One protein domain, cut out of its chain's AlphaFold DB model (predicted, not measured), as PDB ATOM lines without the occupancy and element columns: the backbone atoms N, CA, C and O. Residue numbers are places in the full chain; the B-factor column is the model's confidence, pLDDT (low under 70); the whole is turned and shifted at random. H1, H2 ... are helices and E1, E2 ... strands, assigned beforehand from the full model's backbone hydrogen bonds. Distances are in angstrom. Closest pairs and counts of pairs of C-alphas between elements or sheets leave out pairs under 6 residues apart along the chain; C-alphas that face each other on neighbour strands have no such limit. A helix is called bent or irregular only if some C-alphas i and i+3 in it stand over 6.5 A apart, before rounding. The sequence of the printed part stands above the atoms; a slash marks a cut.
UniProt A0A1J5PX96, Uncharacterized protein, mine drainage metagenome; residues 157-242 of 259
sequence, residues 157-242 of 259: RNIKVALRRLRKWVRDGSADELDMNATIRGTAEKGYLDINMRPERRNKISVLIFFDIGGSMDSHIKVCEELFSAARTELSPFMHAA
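AT A GLANCE: This is residues 157 to 242 of the 259 residues of an uncharacterized protein of mine drainage metagenome (UniProt A0A1J5PX96). This is a long, thin chain, only just a rod, with two ends joined by a narrow waist where the short strands E1 and E2 pair. At one end is H2, after which residues 191 to 200 lead back to E2, with residues 197 to 198 paired with residues 177 to 178; at the other, H1 and H3 touch, E3 and E4 meet at a point, and residues 214 to 219 stick out. The printed part has 86 residues, with three named helices and four named strands in the order H1 E1 H2 E2 E3 H3 E4; E1 and E2 are antiparallel, and the class is mixed. It is extended, with a radius of gyration of the C-alphas of 20.8 A and spans of 71 by 23 by 13 A.

IN THESE COORDINATES: H1, residues 157 to 165, begins at C-alpha 157 (390.772, 455.338, 422.911). E1 is residues 169 to 171, and H2 is residues 180 to 190, 15.2 A long. E2 is residues 201 to 203 and E3 residues 208 to 210. H3, residues 215 to 234, is 29.0 A long, has a kink of 57 degrees near residue 222, and is irregular: C-alphas 219 and 222 are 7.5 A apart. E4, residues 239 to 241, ends at C-alpha 241 (373.322, 470.881, 424.721).

HOW THE PARTS SIT: H1 touches H3, which touches it with residues 227 to 234 alone; the closest C-alphas of the two, those of Lys 160 and Ala 230, are 5.4 A apart. Their steep tilt is 57 degrees, the same way. N 170 and O 202 of E1 and E2 are 2.9 A apart, within hydrogen-bond range. Residues 177 to 178 pair with 197 to 198, antiparallel. H2 and H3 are apart. H1 and H2 have every O i to N i+4 pair within hydrogen-bond range, H3 12 of 16.

THE WHOLE: The two C-alphas farthest apart, of Gly 191 and Gly 215, are 71.6 A apart. The printed part has no cut and no long link. Confidence is under 70 at residues 214, 218 and 236 to 242.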
ATOM      1  N   ARG A 157     389.941 455.685 421.746       76.62
ATOM      2  CA  ARG A 157     390.772 455.338 422.911       76.62
ATOM      3  C   ARG A 157     391.599 456.521 423.416       76.62
ATOM      4  O   ARG A 157     391.680 456.717 424.628       76.62
ATOM      5  N   ASN A 158     392.185 457.305 422.515       80.25
ATOM      6  CA  ASN A 158     392.971 458.487 422.872       80.25
ATOM      7  C   ASN A 158     392.071 459.543 423.515       80.25
ATOM      8  O   ASN A 158     392.423 460.095 424.558       80.25
ATOM      9  N   ILE A 159     390.865 459.722 422.969       81.88
ATOM     10  CA  ILE A 159     389.840 460.604 423.530       81.88
ATOM     11  C   ILE A 159     389.454 460.152 424.947       81.88
ATOM     12  O   ILE A 159     389.489 460.956 425.875       81.88
ATOM     13  N   LYS A 160     389.182 458.857 425.166       79.94
ATOM     14  CA  LYS A 160     388.891 458.319 426.511       79.94
ATOM     15  C   LYS A 160     390.031 458.554 427.500       79.94
ATOM     16  O   LYS A 160     389.790 458.972 428.631       79.94
ATOM     17  N   VAL A 161     391.278 458.316 427.094       83.38
ATOM     18  CA  VAL A 161     392.448 458.549 427.956       83.38
ATOM     19  C   VAL A 161     392.591 460.032 428.297       83.38
ATOM     20  O   VAL A 161     392.858 460.362 429.453       83.38
ATOM     21  N   ALA A 162     392.378 460.926 427.330       82.19
ATOM     22  CA  ALA A 162     392.394 462.367 427.555       82.19
ATOM     23  C   ALA A 162     391.293 462.798 428.537       82.19
ATOM     24  O   ALA A 162     391.586 463.460 429.532       82.19
ATOM     25  N   LEU A 163     390.055 462.340 428.337       81.06
ATOM     26  CA  LEU A 163     388.928 462.623 429.231       81.06
ATOM     27  C   LEU A 163     389.149 462.061 430.641       81.06
ATOM     28  O   LEU A 163     388.858 462.727 431.633       81.06
ATOM     29  N   ARG A 164     389.755 460.876 430.764       81.25
ATOM     30  CA  ARG A 164     390.121 460.301 432.063       81.25
ATOM     31  C   ARG A 164     391.147 461.154 432.805       81.25
ATOM     32  O   ARG A 164     391.067 461.241 434.027       81.25
ATOM     33  N   ARG A 165     392.081 461.799 432.099       80.19
ATOM     34  CA  ARG A 165     393.060 462.726 432.700       80.19
ATOM     35  C   ARG A 165     392.424 464.021 433.204       80.19
ATOM     36  O   ARG A 165     392.980 464.638 434.107       80.19
ATOM     37  N   LEU A 166     391.268 464.415 432.670       78.06
ATOM     38  CA  LEU A 166     390.516 465.567 433.174       78.06
ATOM     39  C   LEU A 166     389.840 465.290 434.524       78.06
ATOM     40  O   LEU A 166     389.452 466.237 435.201       78.06
ATOM     41  N   ARG A 167     389.723 464.027 434.965       76.50
ATOM     42  CA  ARG A 167     389.197 463.716 436.302       76.50
ATOM     43  C   ARG A 167     390.201 464.124 437.378       76.50
ATOM     44  O   ARG A 167     391.267 463.523 437.507       76.50
ATOM     45  N   LYS A 168     389.823 465.098 438.209       75.00
ATOM     46  CA  LYS A 168     390.539 465.441 439.443       75.00
ATOM     47  C   LYS A 168     389.656 465.128 440.639       75.00
ATOM     48  O   LYS A 168     388.753 465.887 440.984       75.00
ATOM     49  N   TRP A 169     389.957 464.003 441.280       76.62
ATOM     50  CA  TRP A 169     389.324 463.596 442.525       76.62
ATOM     51  C   TRP A 169     389.858 464.445 443.669       76.62
ATOM     52  O   TRP A 169     391.032 464.348 444.026       76.62
ATOM     53  N   VAL A 170     388.993 465.269 444.245       76.94
ATOM     54  CA  VAL A 170     389.300 466.062 445.432       76.94
ATOM     55  C   VAL A 170     388.342 465.626 446.532       76.94
ATOM     56  O   VAL A 170     387.175 465.339 446.275       76.94
ATOM     57  N   ARG A 171     388.860 465.518 447.757       77.31
ATOM     58  CA  ARG A 171     388.023 465.353 448.948       77.31
ATOM     59  C   ARG A 171     387.539 466.736 449.342       77.31
ATOM     60  O   ARG A 171     388.359 467.573 449.708       77.31
ATOM     61  N   ASP A 172     386.254 466.990 449.167       73.00
ATOM     62  CA  ASP A 172     385.665 468.308 449.377       73.00
ATOM     63  C   ASP A 172     384.192 468.136 449.761       73.00
ATOM     64  O   ASP A 172     383.485 467.375 449.098       73.00
ATOM     65  N   GLY A 173     383.708 468.858 450.770       75.38
ATOM     66  CA  GLY A 173     382.347 468.731 451.304       75.38
ATOM     67  C   GLY A 173     382.282 468.189 452.735       75.38
ATOM     68  O   GLY A 173     383.263 468.244 453.479       75.38
ATOM     69  N   SER A 174     381.101 467.705 453.117       79.25
ATOM     70  CA  SER A 174     380.804 467.122 454.427       79.25
ATOM     71  C   SER A 174     381.563 465.818 454.661       79.25
ATOM     72  O   SER A 174     381.876 465.077 453.728       79.25
ATOM     73  N   ALA A 175     381.908 465.560 455.924       82.31
ATOM     74  CA  ALA A 175     382.625 464.360 456.332       82.31
ATOM     75  C   ALA A 175     381.664 463.165 456.422       82.31
ATOM     76  O   ALA A 175     381.282 462.743 457.510       82.31
ATOM     77  N   ASP A 176     381.276 462.649 455.258       84.31
ATOM     78  CA  ASP A 176     380.254 461.605 455.133       84.31
ATOM     79  C   ASP A 176     380.850 460.196 454.951       84.31
ATOM     80  O   ASP A 176     380.147 459.199 455.092       84.31
ATOM     81  N   GLU A 177     382.156 460.083 454.679       87.25
ATOM     82  CA  GLU A 177     382.855 458.805 454.500       87.25
ATOM     83  C   GLU A 177     383.622 458.420 455.776       87.25
ATOM     84  O   GLU A 177     384.381 459.220 456.325       87.25
ATOM     85  N   LEU A 178     383.492 457.172 456.234       89.38
ATOM     86  CA  LEU A 178     384.276 456.662 457.363       89.38
ATOM     87  C   LEU A 178     385.748 456.476 456.963       89.38
ATOM     88  O   LEU A 178     386.079 455.641 456.115       89.38
ATOM     89  N   ASP A 179     386.666 457.190 457.615       90.88
ATOM     90  CA  ASP A 179     388.093 456.921 457.466       90.88
ATOM     91  C   ASP A 179     388.490 455.731 458.341       90.88
ATOM     92  O   ASP A 179     388.840 455.876 459.513       90.88
ATOM     93  N   MET A 180     388.463 454.537 457.749       91.75
ATOM     94  CA  MET A 180     388.843 453.309 458.448       91.75
ATOM     95  C   MET A 180     390.261 453.368 459.025       91.75
ATOM     96  O   MET A 180     390.481 452.914 460.141       91.75
ATOM     97  N   ASN A 181     391.229 453.943 458.306       92.62
ATOM     98  CA  ASN A 181     392.625 453.933 458.749       92.62
ATOM     99  C   ASN A 181     392.825 454.846 459.960       92.62
ATOM    100  O   ASN A 181     393.476 454.454 460.931       92.62
ATOM    101  N   ALA A 182     392.256 456.052 459.908       91.69
ATOM    102  CA  ALA A 182     392.301 456.984 461.029       91.69
ATOM    103  C   ALA A 182     391.493 456.455 462.222       91.69
ATOM    104  O   ALA A 182     391.932 456.583 463.361       91.69
ATOM    105  N   THR A 183     390.350 455.817 461.967       93.75
ATOM    106  CA  THR A 183     389.501 455.209 463.004       93.75
ATOM    107  C   THR A 183     390.217 454.063 463.715       93.75
ATOM    108  O   THR A 183     390.261 454.028 464.942       93.75
ATOM    109  N   ILE A 184     390.849 453.147 462.970       93.31
ATOM    110  CA  ILE A 184     391.615 452.026 463.538       93.31
ATOM    111  C   ILE A 184     392.773 452.548 464.393       93.31
ATOM    112  O   ILE A 184     392.966 452.075 465.509       93.31
ATOM    113  N   ARG A 185     393.523 453.542 463.897       93.69
ATOM    114  CA  ARG A 185     394.653 454.118 464.636       93.69
ATOM    115  C   ARG A 185     394.204 454.829 465.912       93.69
ATOM    116  O   ARG A 185     394.731 454.524 466.974       93.69
ATOM    117  N   GLY A 186     393.205 455.708 465.821       92.88
ATOM    118  CA  GLY A 186     392.672 456.426 466.981       92.88
ATOM    119  C   GLY A 186     392.100 455.477 468.035       92.88
ATOM    120  O   GLY A 186     392.346 455.647 469.227       92.88
ATOM    121  N   THR A 187     391.427 454.414 467.587       93.69
ATOM    122  CA  THR A 187     390.888 453.378 468.476       93.69
ATOM    123  C   THR A 187     392.003 452.595 469.172       93.69
ATOM    124  O   THR A 187     391.921 452.343 470.373       93.69
ATOM    125  N   ALA A 188     393.065 452.237 468.443       92.88
ATOM    126  CA  ALA A 188     394.209 451.515 468.997       92.88
ATOM    127  C   ALA A 188     395.009 452.351 470.013       92.88
ATOM    128  O   ALA A 188     395.508 451.801 470.988       92.88
ATOM    129  N   GLU A 189     395.116 453.665 469.806       93.69
ATOM    130  CA  GLU A 189     395.844 454.573 470.704       93.69
ATOM    131  C   GLU A 189     395.052 454.916 471.975       93.69
ATOM    132  O   GLU A 189     395.629 455.001 473.058       93.69
ATOM    133  N   LYS A 190     393.732 455.108 471.861       93.94
ATOM    134  CA  LYS A 190     392.873 455.555 472.972       93.94
ATOM    135  C   LYS A 190     392.285 454.406 473.795       93.94
ATOM    136  O   LYS A 190     391.863 454.622 474.928       93.94
ATOM    137  N   GLY A 191     392.230 453.196 473.237       89.50
ATOM    138  CA  GLY A 191     391.647 452.021 473.895       89.50
ATOM    139  C   GLY A 191     390.112 451.995 473.915       89.50
ATOM    140  O   GLY A 191     389.526 451.126 474.555       89.50
ATOM    141  N   TYR A 192     389.453 452.915 473.207       90.44
ATOM    142  CA  TYR A 192     388.007 452.938 472.967       90.44
ATOM    143  C   TYR A 192     387.726 453.361 471.520       90.44
ATOM    144  O   TYR A 192     388.568 453.996 470.890       90.44
ATOM    145  N   LEU A 193     386.557 452.988 470.984       92.12
ATOM    146  CA  LEU A 193     386.197 453.237 469.583       92.12
ATOM    147  C   LEU A 193     386.210 454.742 469.263       92.12
ATOM    148  O   LEU A 193     385.405 455.501 469.797       92.12
ATOM    149  N   ASP A 194     387.109 455.144 468.366       91.12
ATOM    150  CA  ASP A 194     387.343 456.533 467.967       91.12
ATOM    151  C   ASP A 194     387.040 456.709 466.478       91.12
ATOM    152  O   ASP A 194     387.877 456.431 465.620       91.12
ATOM    153  N   ILE A 195     385.808 457.119 466.169       90.31
ATOM    154  CA  ILE A 195     385.297 457.213 464.797       90.31
ATOM    155  C   ILE A 195     385.797 458.498 464.139       90.31
ATOM    156  O   ILE A 195     385.429 459.599 464.544       90.31
ATOM    157  N   ASN A 196     386.581 458.341 463.075       89.56
ATOM    158  CA  ASN A 196     387.089 459.442 462.270       89.56
ATOM    159  C   ASN A 196     386.394 459.467 460.908       89.56
ATOM    160  O   ASN A 196     386.488 458.522 460.124       89.56
ATOM    161  N   MET A 197     385.714 460.574 460.623       91.06
ATOM    162  CA  MET A 197     385.028 460.808 459.355       91.06
ATOM    163  C   MET A 197     385.885 461.678 458.434       91.06
ATOM    164  O   MET A 197     386.647 462.533 458.890       91.06
ATOM    165  N   ARG A 198     385.743 461.492 457.123       88.06
ATOM    166  CA  ARG A 198     386.400 462.302 456.097       88.06
ATOM    167  C   ARG A 198     385.451 462.625 454.942       88.06
ATOM    168  O   ARG A 198     384.502 461.881 454.708       88.06
ATOM    169  N   PRO A 199     385.710 463.699 454.181       87.19
ATOM    170  CA  PRO A 199     384.928 463.984 452.988       87.19
ATOM    171  C   PRO A 199     385.134 462.932 451.898       87.19
ATOM    172  O   PRO A 199     386.272 462.506 451.646       87.19
ATOM    173  N   GLU A 200     384.043 462.571 451.220       82.31
ATOM    174  CA  GLU A 200     384.071 461.668 450.071       82.31
ATOM    175  C   GLU A 200     384.895 462.278 448.923       82.31
ATOM    176  O   GLU A 200     384.975 463.499 448.723       82.31
ATOM    177  N   ARG A 201     385.546 461.417 448.138       79.19
ATOM    178  CA  ARG A 201     386.213 461.834 446.901       79.19
ATOM    179  C   ARG A 201     385.185 462.063 445.801       79.19
ATOM    180  O   ARG A 201     384.713 461.110 445.193       79.19
ATOM    181  N   ARG A 202     384.967 463.324 445.436       77.25
ATOM    182  CA  ARG A 202     384.211 463.701 444.233       77.25
ATOM    183  C   ARG A 202     385.115 464.308 443.169       77.25
ATOM    184  O   ARG A 202     386.192 464.836 443.458       77.25
ATOM    185  N   ASN A 203     384.701 464.212 441.910       75.44
ATOM    186  CA  ASN A 203     385.389 464.924 440.841       75.44
ATOM    187  C   ASN A 203     385.111 466.427 441.000       75.44
ATOM    188  O   ASN A 203     383.956 466.844 441.001       75.44
ATOM    189  N   LYS A 204     386.160 467.240 441.149       77.25
ATOM    190  CA  LYS A 204     386.024 468.696 441.325       77.25
ATOM    191  C   LYS A 204     385.742 469.430 440.012       77.25
ATOM    192  O   LYS A 204     385.350 470.591 440.027       77.25
ATOM    193  N   ILE A 205     385.989 468.776 438.881       75.06
ATOM    194  CA  ILE A 205     385.897 469.396 437.562       75.06
ATOM    195  C   ILE A 205     384.551 469.057 436.924       75.06
ATOM    196  O   ILE A 205     384.243 467.885 436.705       75.06
ATOM    197  N   SER A 206     383.804 470.102 436.573       74.25
ATOM    198  CA  SER A 206     382.633 470.045 435.699       74.25
ATOM    199  C   SER A 206     383.056 470.384 434.271       74.25
ATOM    200  O   SER A 206     383.802 471.339 434.055       74.25
ATOM    201  N   VAL A 207     382.596 469.602 433.295       74.62
ATOM    202  CA  VAL A 207     382.887 469.820 431.872       74.62
ATOM    203  C   VAL A 207     381.568 470.040 431.146       74.62
ATOM    204  O   VAL A 207     380.677 469.198 431.230       74.62
ATOM    205  N   LEU A 208     381.463 471.161 430.434       80.50
ATOM    206  CA  LEU A 208     380.337 471.493 429.566       80.50
ATOM    207  C   LEU A 208     380.828 471.486 428.118       80.50
ATOM    208  O   LEU A 208     381.788 472.185 427.796       80.50
ATOM    209  N   ILE A 209     380.196 470.680 427.263       78.75
ATOM    210  CA  ILE A 209     380.574 470.536 425.851       78.75
ATOM    211  C   ILE A 209     379.435 471.053 424.969       78.75
ATOM    212  O   ILE A 209     378.288 470.631 425.123       78.75
ATOM    213  N   PHE A 210     379.775 471.939 424.032       77.00
ATOM    214  CA  PHE A 210     378.881 472.436 422.990       77.00
ATOM    215  C   PHE A 210     379.292 471.852 421.641       77.00
ATOM    216  O   PHE A 210     380.471 471.887 421.290       77.00
ATOM    217  N   PHE A 211     378.319 471.341 420.890       77.31
ATOM    218  CA  PHE A 211     378.528 470.868 419.525       77.31
ATOM    219  C   PHE A 211     377.853 471.823 418.548       77.31
ATOM    220  O   PHE A 211     376.660 472.104 418.681       77.31
ATOM    221  N   ASP A 212     378.625 472.306 417.577       75.81
ATOM    222  CA  ASP A 212     378.076 472.996 416.414       75.81
ATOM    223  C   ASP A 212     377.528 471.964 415.420       75.81
ATOM    224  O   ASP A 212     378.050 470.850 415.322       75.81
ATOM    225  N   ILE A 213     376.448 472.303 414.720       74.12
ATOM    226  CA  ILE A 213     375.776 471.392 413.791       74.12
ATOM    227  C   ILE A 213     375.545 472.102 412.456       74.12
ATOM    228  O   ILE A 213     374.759 473.046 412.373       74.12
ATOM    229  N   GLY A 214     376.171 471.562 411.404       66.12
ATOM    230  CA  GLY A 214     375.898 471.873 410.001       66.12
ATOM    231  C   GLY A 214     377.056 472.506 409.220       66.12
ATOM    232  O   GLY A 214     378.031 473.019 409.773       66.12
ATOM    233  N   GLY A 215     376.925 472.489 407.891       73.88
ATOM    234  CA  GLY A 215     377.802 473.196 406.959       73.88
ATOM    235  C   GLY A 215     379.228 472.648 406.964       73.88
ATOM    236  O   GLY A 215     379.478 471.513 406.573       73.88
ATOM    237  N   SER A 216     380.189 473.463 407.404       71.31
ATOM    238  CA  SER A 216     381.599 473.057 407.510       71.31
ATOM    239  C   SER A 216     381.865 472.013 408.596       71.31
ATOM    240  O   SER A 216     382.944 471.422 408.618       71.31
ATOM    241  N   MET A 217     380.905 471.777 409.495       77.19
ATOM    242  CA  MET A 217     381.036 470.781 410.558       77.19
ATOM    243  C   MET A 217     380.711 469.356 410.084       77.19
ATOM    244  O   MET A 217     381.036 468.393 410.776       77.19
ATOM    245  N   ASP A 218     380.140 469.195 408.884       67.19
ATOM    246  CA  ASP A 218     379.666 467.903 408.375       67.19
ATOM    247  C   ASP A 218     380.793 466.859 408.248       67.19
ATOM    248  O   ASP A 218     380.588 465.678 408.531       67.19
ATOM    249  N   SER A 219     382.019 467.282 407.914       74.06
ATOM    250  CA  SER A 219     383.192 466.393 407.864       74.06
ATOM    251  C   SER A 219     383.676 465.924 409.243       74.06
ATOM    252  O   SER A 219     384.419 464.947 409.331       74.06
ATOM    253  N   HIS A 220     383.236 466.578 410.320       76.38
ATOM    254  CA  HIS A 220     383.658 466.317 411.698       76.38
ATOM    255  C   HIS A 220     382.583 465.614 412.536       76.38
ATOM    256  O   HIS A 220     382.841 465.295 413.698       76.38
ATOM    257  N   ILE A 221     381.405 465.323 411.965       75.00
ATOM    258  CA  ILE A 221     380.288 464.659 412.661       75.00
ATOM    259  C   ILE A 221     380.756 463.371 413.339       75.00
ATOM    260  O   ILE A 221     380.525 463.189 414.531       75.00
ATOM    261  N   LYS A 222     381.500 462.523 412.621       75.06
ATOM    262  CA  LYS A 222     381.998 461.250 413.160       75.06
ATOM    263  C   LYS A 222     382.903 461.443 414.383       75.06
ATOM    264  O   LYS A 222     382.772 460.731 415.372       75.06
ATOM    265  N   VAL A 223     383.790 462.439 414.348       80.38
ATOM    266  CA  VAL A 223     384.682 462.759 415.475       80.38
ATOM    267  C   VAL A 223     383.884 463.318 416.657       80.38
ATOM    268  O   VAL A 223     384.157 462.976 417.808       80.38
ATOM    269  N   CYS A 224     382.861 464.132 416.389       79.38
ATOM    270  CA  CYS A 224     381.965 464.660 417.416       79.38
ATOM    271  C   CYS A 224     381.144 463.552 418.090       79.38
ATOM    272  O   CYS A 224     381.019 463.549 419.314       79.38
ATOM    273  N   GLU A 225     380.637 462.582 417.327       76.25
ATOM    274  CA  GLU A 225     379.935 461.402 417.849       76.25
ATOM    275  C   GLU A 225     380.850 460.529 418.719       76.25
ATOM    276  O   GLU A 225     380.470 460.104 419.815       76.25
ATOM    277  N   GLU A 226     382.084 460.298 418.269       81.00
ATOM    278  CA  GLU A 226     383.094 459.559 419.028       81.00
ATOM    279  C   GLU A 226     383.453 460.271 420.342       81.00
ATOM    280  O   GLU A 226     383.524 459.631 421.400       81.00
ATOM    281  N   LEU A 227     383.608 461.598 420.304       82.19
ATOM    282  CA  LEU A 227     383.834 462.431 421.484       82.19
ATOM    283  C   LEU A 227     382.646 462.382 422.446       82.19
ATOM    284  O   LEU A 227     382.844 462.227 423.651       82.19
ATOM    285  N   PHE A 228     381.424 462.463 421.927       80.06
ATOM    286  CA  PHE A 228     380.201 462.405 422.718       80.06
ATOM    287  C   PHE A 228     380.068 461.073 423.469       80.06
ATOM    288  O   PHE A 228     379.832 461.043 424.682       80.06
ATOM    289  N   SER A 229     380.294 459.960 422.770       75.69
ATOM    290  CA  SER A 229     380.264 458.613 423.348       75.69
ATOM    291  C   SER A 229     381.343 458.419 424.421       75.69
ATOM    292  O   SER A 229     381.080 457.892 425.511       75.69
ATOM    293  N   ALA A 230     382.562 458.899 424.155       80.56
ATOM    294  CA  ALA A 230     383.658 458.849 425.115       80.56
ATOM    295  C   ALA A 230     383.382 459.722 426.353       80.56
ATOM    296  O   ALA A 230     383.601 459.266 427.477       80.56
ATOM    297  N   ALA A 231     382.851 460.933 426.167       79.00
ATOM    298  CA  ALA A 231     382.536 461.872 427.242       79.00
ATOM    299  C   ALA A 231     381.466 461.328 428.190       79.00
ATOM    300  O   ALA A 231     381.676 461.341 429.403       79.00
ATOM    301  N   ARG A 232     380.385 460.747 427.658       73.81
ATOM    302  CA  ARG A 232     379.331 460.115 428.467       73.81
ATOM    303  C   ARG A 232     379.852 458.962 429.327       73.81
ATOM    304  O   ARG A 232     379.352 458.735 430.422       73.81
ATOM    305  N   THR A 233     380.827 458.214 428.819       74.56
ATOM    306  CA  THR A 233     381.382 457.057 429.534       74.56
ATOM    307  C   THR A 233     382.338 457.485 430.651       74.56
ATOM    308  O   THR A 233     382.389 456.853 431.703       74.56
ATOM    309  N   GLU A 234     383.122 458.542 430.430       75.94
ATOM    310  CA  GLU A 234     384.222 458.927 431.324       75.94
ATOM    311  C   GLU A 234     383.855 460.016 432.346       75.94
ATOM    312  O   GLU A 234     384.505 460.108 433.393       75.94
ATOM    313  N   LEU A 235     382.835 460.836 432.068       71.06
ATOM    314  CA  LEU A 235     382.415 461.960 432.903       71.06
ATOM    315  C   LEU A 235     381.015 461.694 433.475       71.06
ATOM    316  O   LEU A 235     380.059 461.492 432.737       71.06
ATOM    317  N   SER A 236     380.889 461.715 434.803       57.09
ATOM    318  CA  SER A 236     379.597 461.688 435.498       57.09
ATOM    319  C   SER A 236     379.582 462.792 436.563       57.09
ATOM    320  O   SER A 236     380.532 462.832 437.355       57.09
ATOM    321  N   PRO A 237     378.576 463.696 436.584       57.84
ATOM    322  CA  PRO A 237     377.458 463.839 435.642       57.84
ATOM    323  C   PRO A 237     377.859 464.635 434.386       57.84
ATOM    324  O   PRO A 237     378.526 465.665 434.477       57.84
ATOM    325  N   PHE A 238     377.455 464.158 433.206       52.16
ATOM    326  CA  PHE A 238     377.734 464.791 431.912       52.16
ATOM    327  C   PHE A 238     376.490 465.516 431.381       52.16
ATOM    328  O   PHE A 238     375.502 464.868 431.038       52.16
ATOM    329  N   MET A 239     376.550 466.849 431.292       52.91
ATOM    330  CA  MET A 239     375.516 467.688 430.672       52.91
ATOM    331  C   MET A 239     375.970 468.136 429.279       52.91
ATOM    332  O   MET A 239     377.113 468.555 429.093       52.91
ATOM    333  N   HIS A 240     375.070 468.060 428.299       54.22
ATOM    334  CA  HIS A 240     375.323 468.485 426.922       54.22
ATOM    335  C   HIS A 240     374.106 469.222 426.361       54.22
ATOM    336  O   HIS A 240     372.966 468.880 426.675       54.22
ATOM    337  N   ALA A 241     374.352 470.203 425.496       50.16
ATOM    338  CA  ALA A 241     373.322 470.881 424.721       50.16
ATOM    339  C   ALA A 241     373.600 470.644 423.232       50.16
ATOM    340  O   ALA A 241     374.640 471.057 422.718       50.16
ATOM    341  N   ALA A 242     372.678 469.965 422.549       48.03
ATOM    342  CA  ALA A 242     372.723 469.746 421.107       48.03
ATOM    343  C   ALA A 242     371.441 470.306 420.477       48.03
ATOM    344  O   ALA A 242     370.338 470.010 420.936       48.03
TER     345      ALA A 242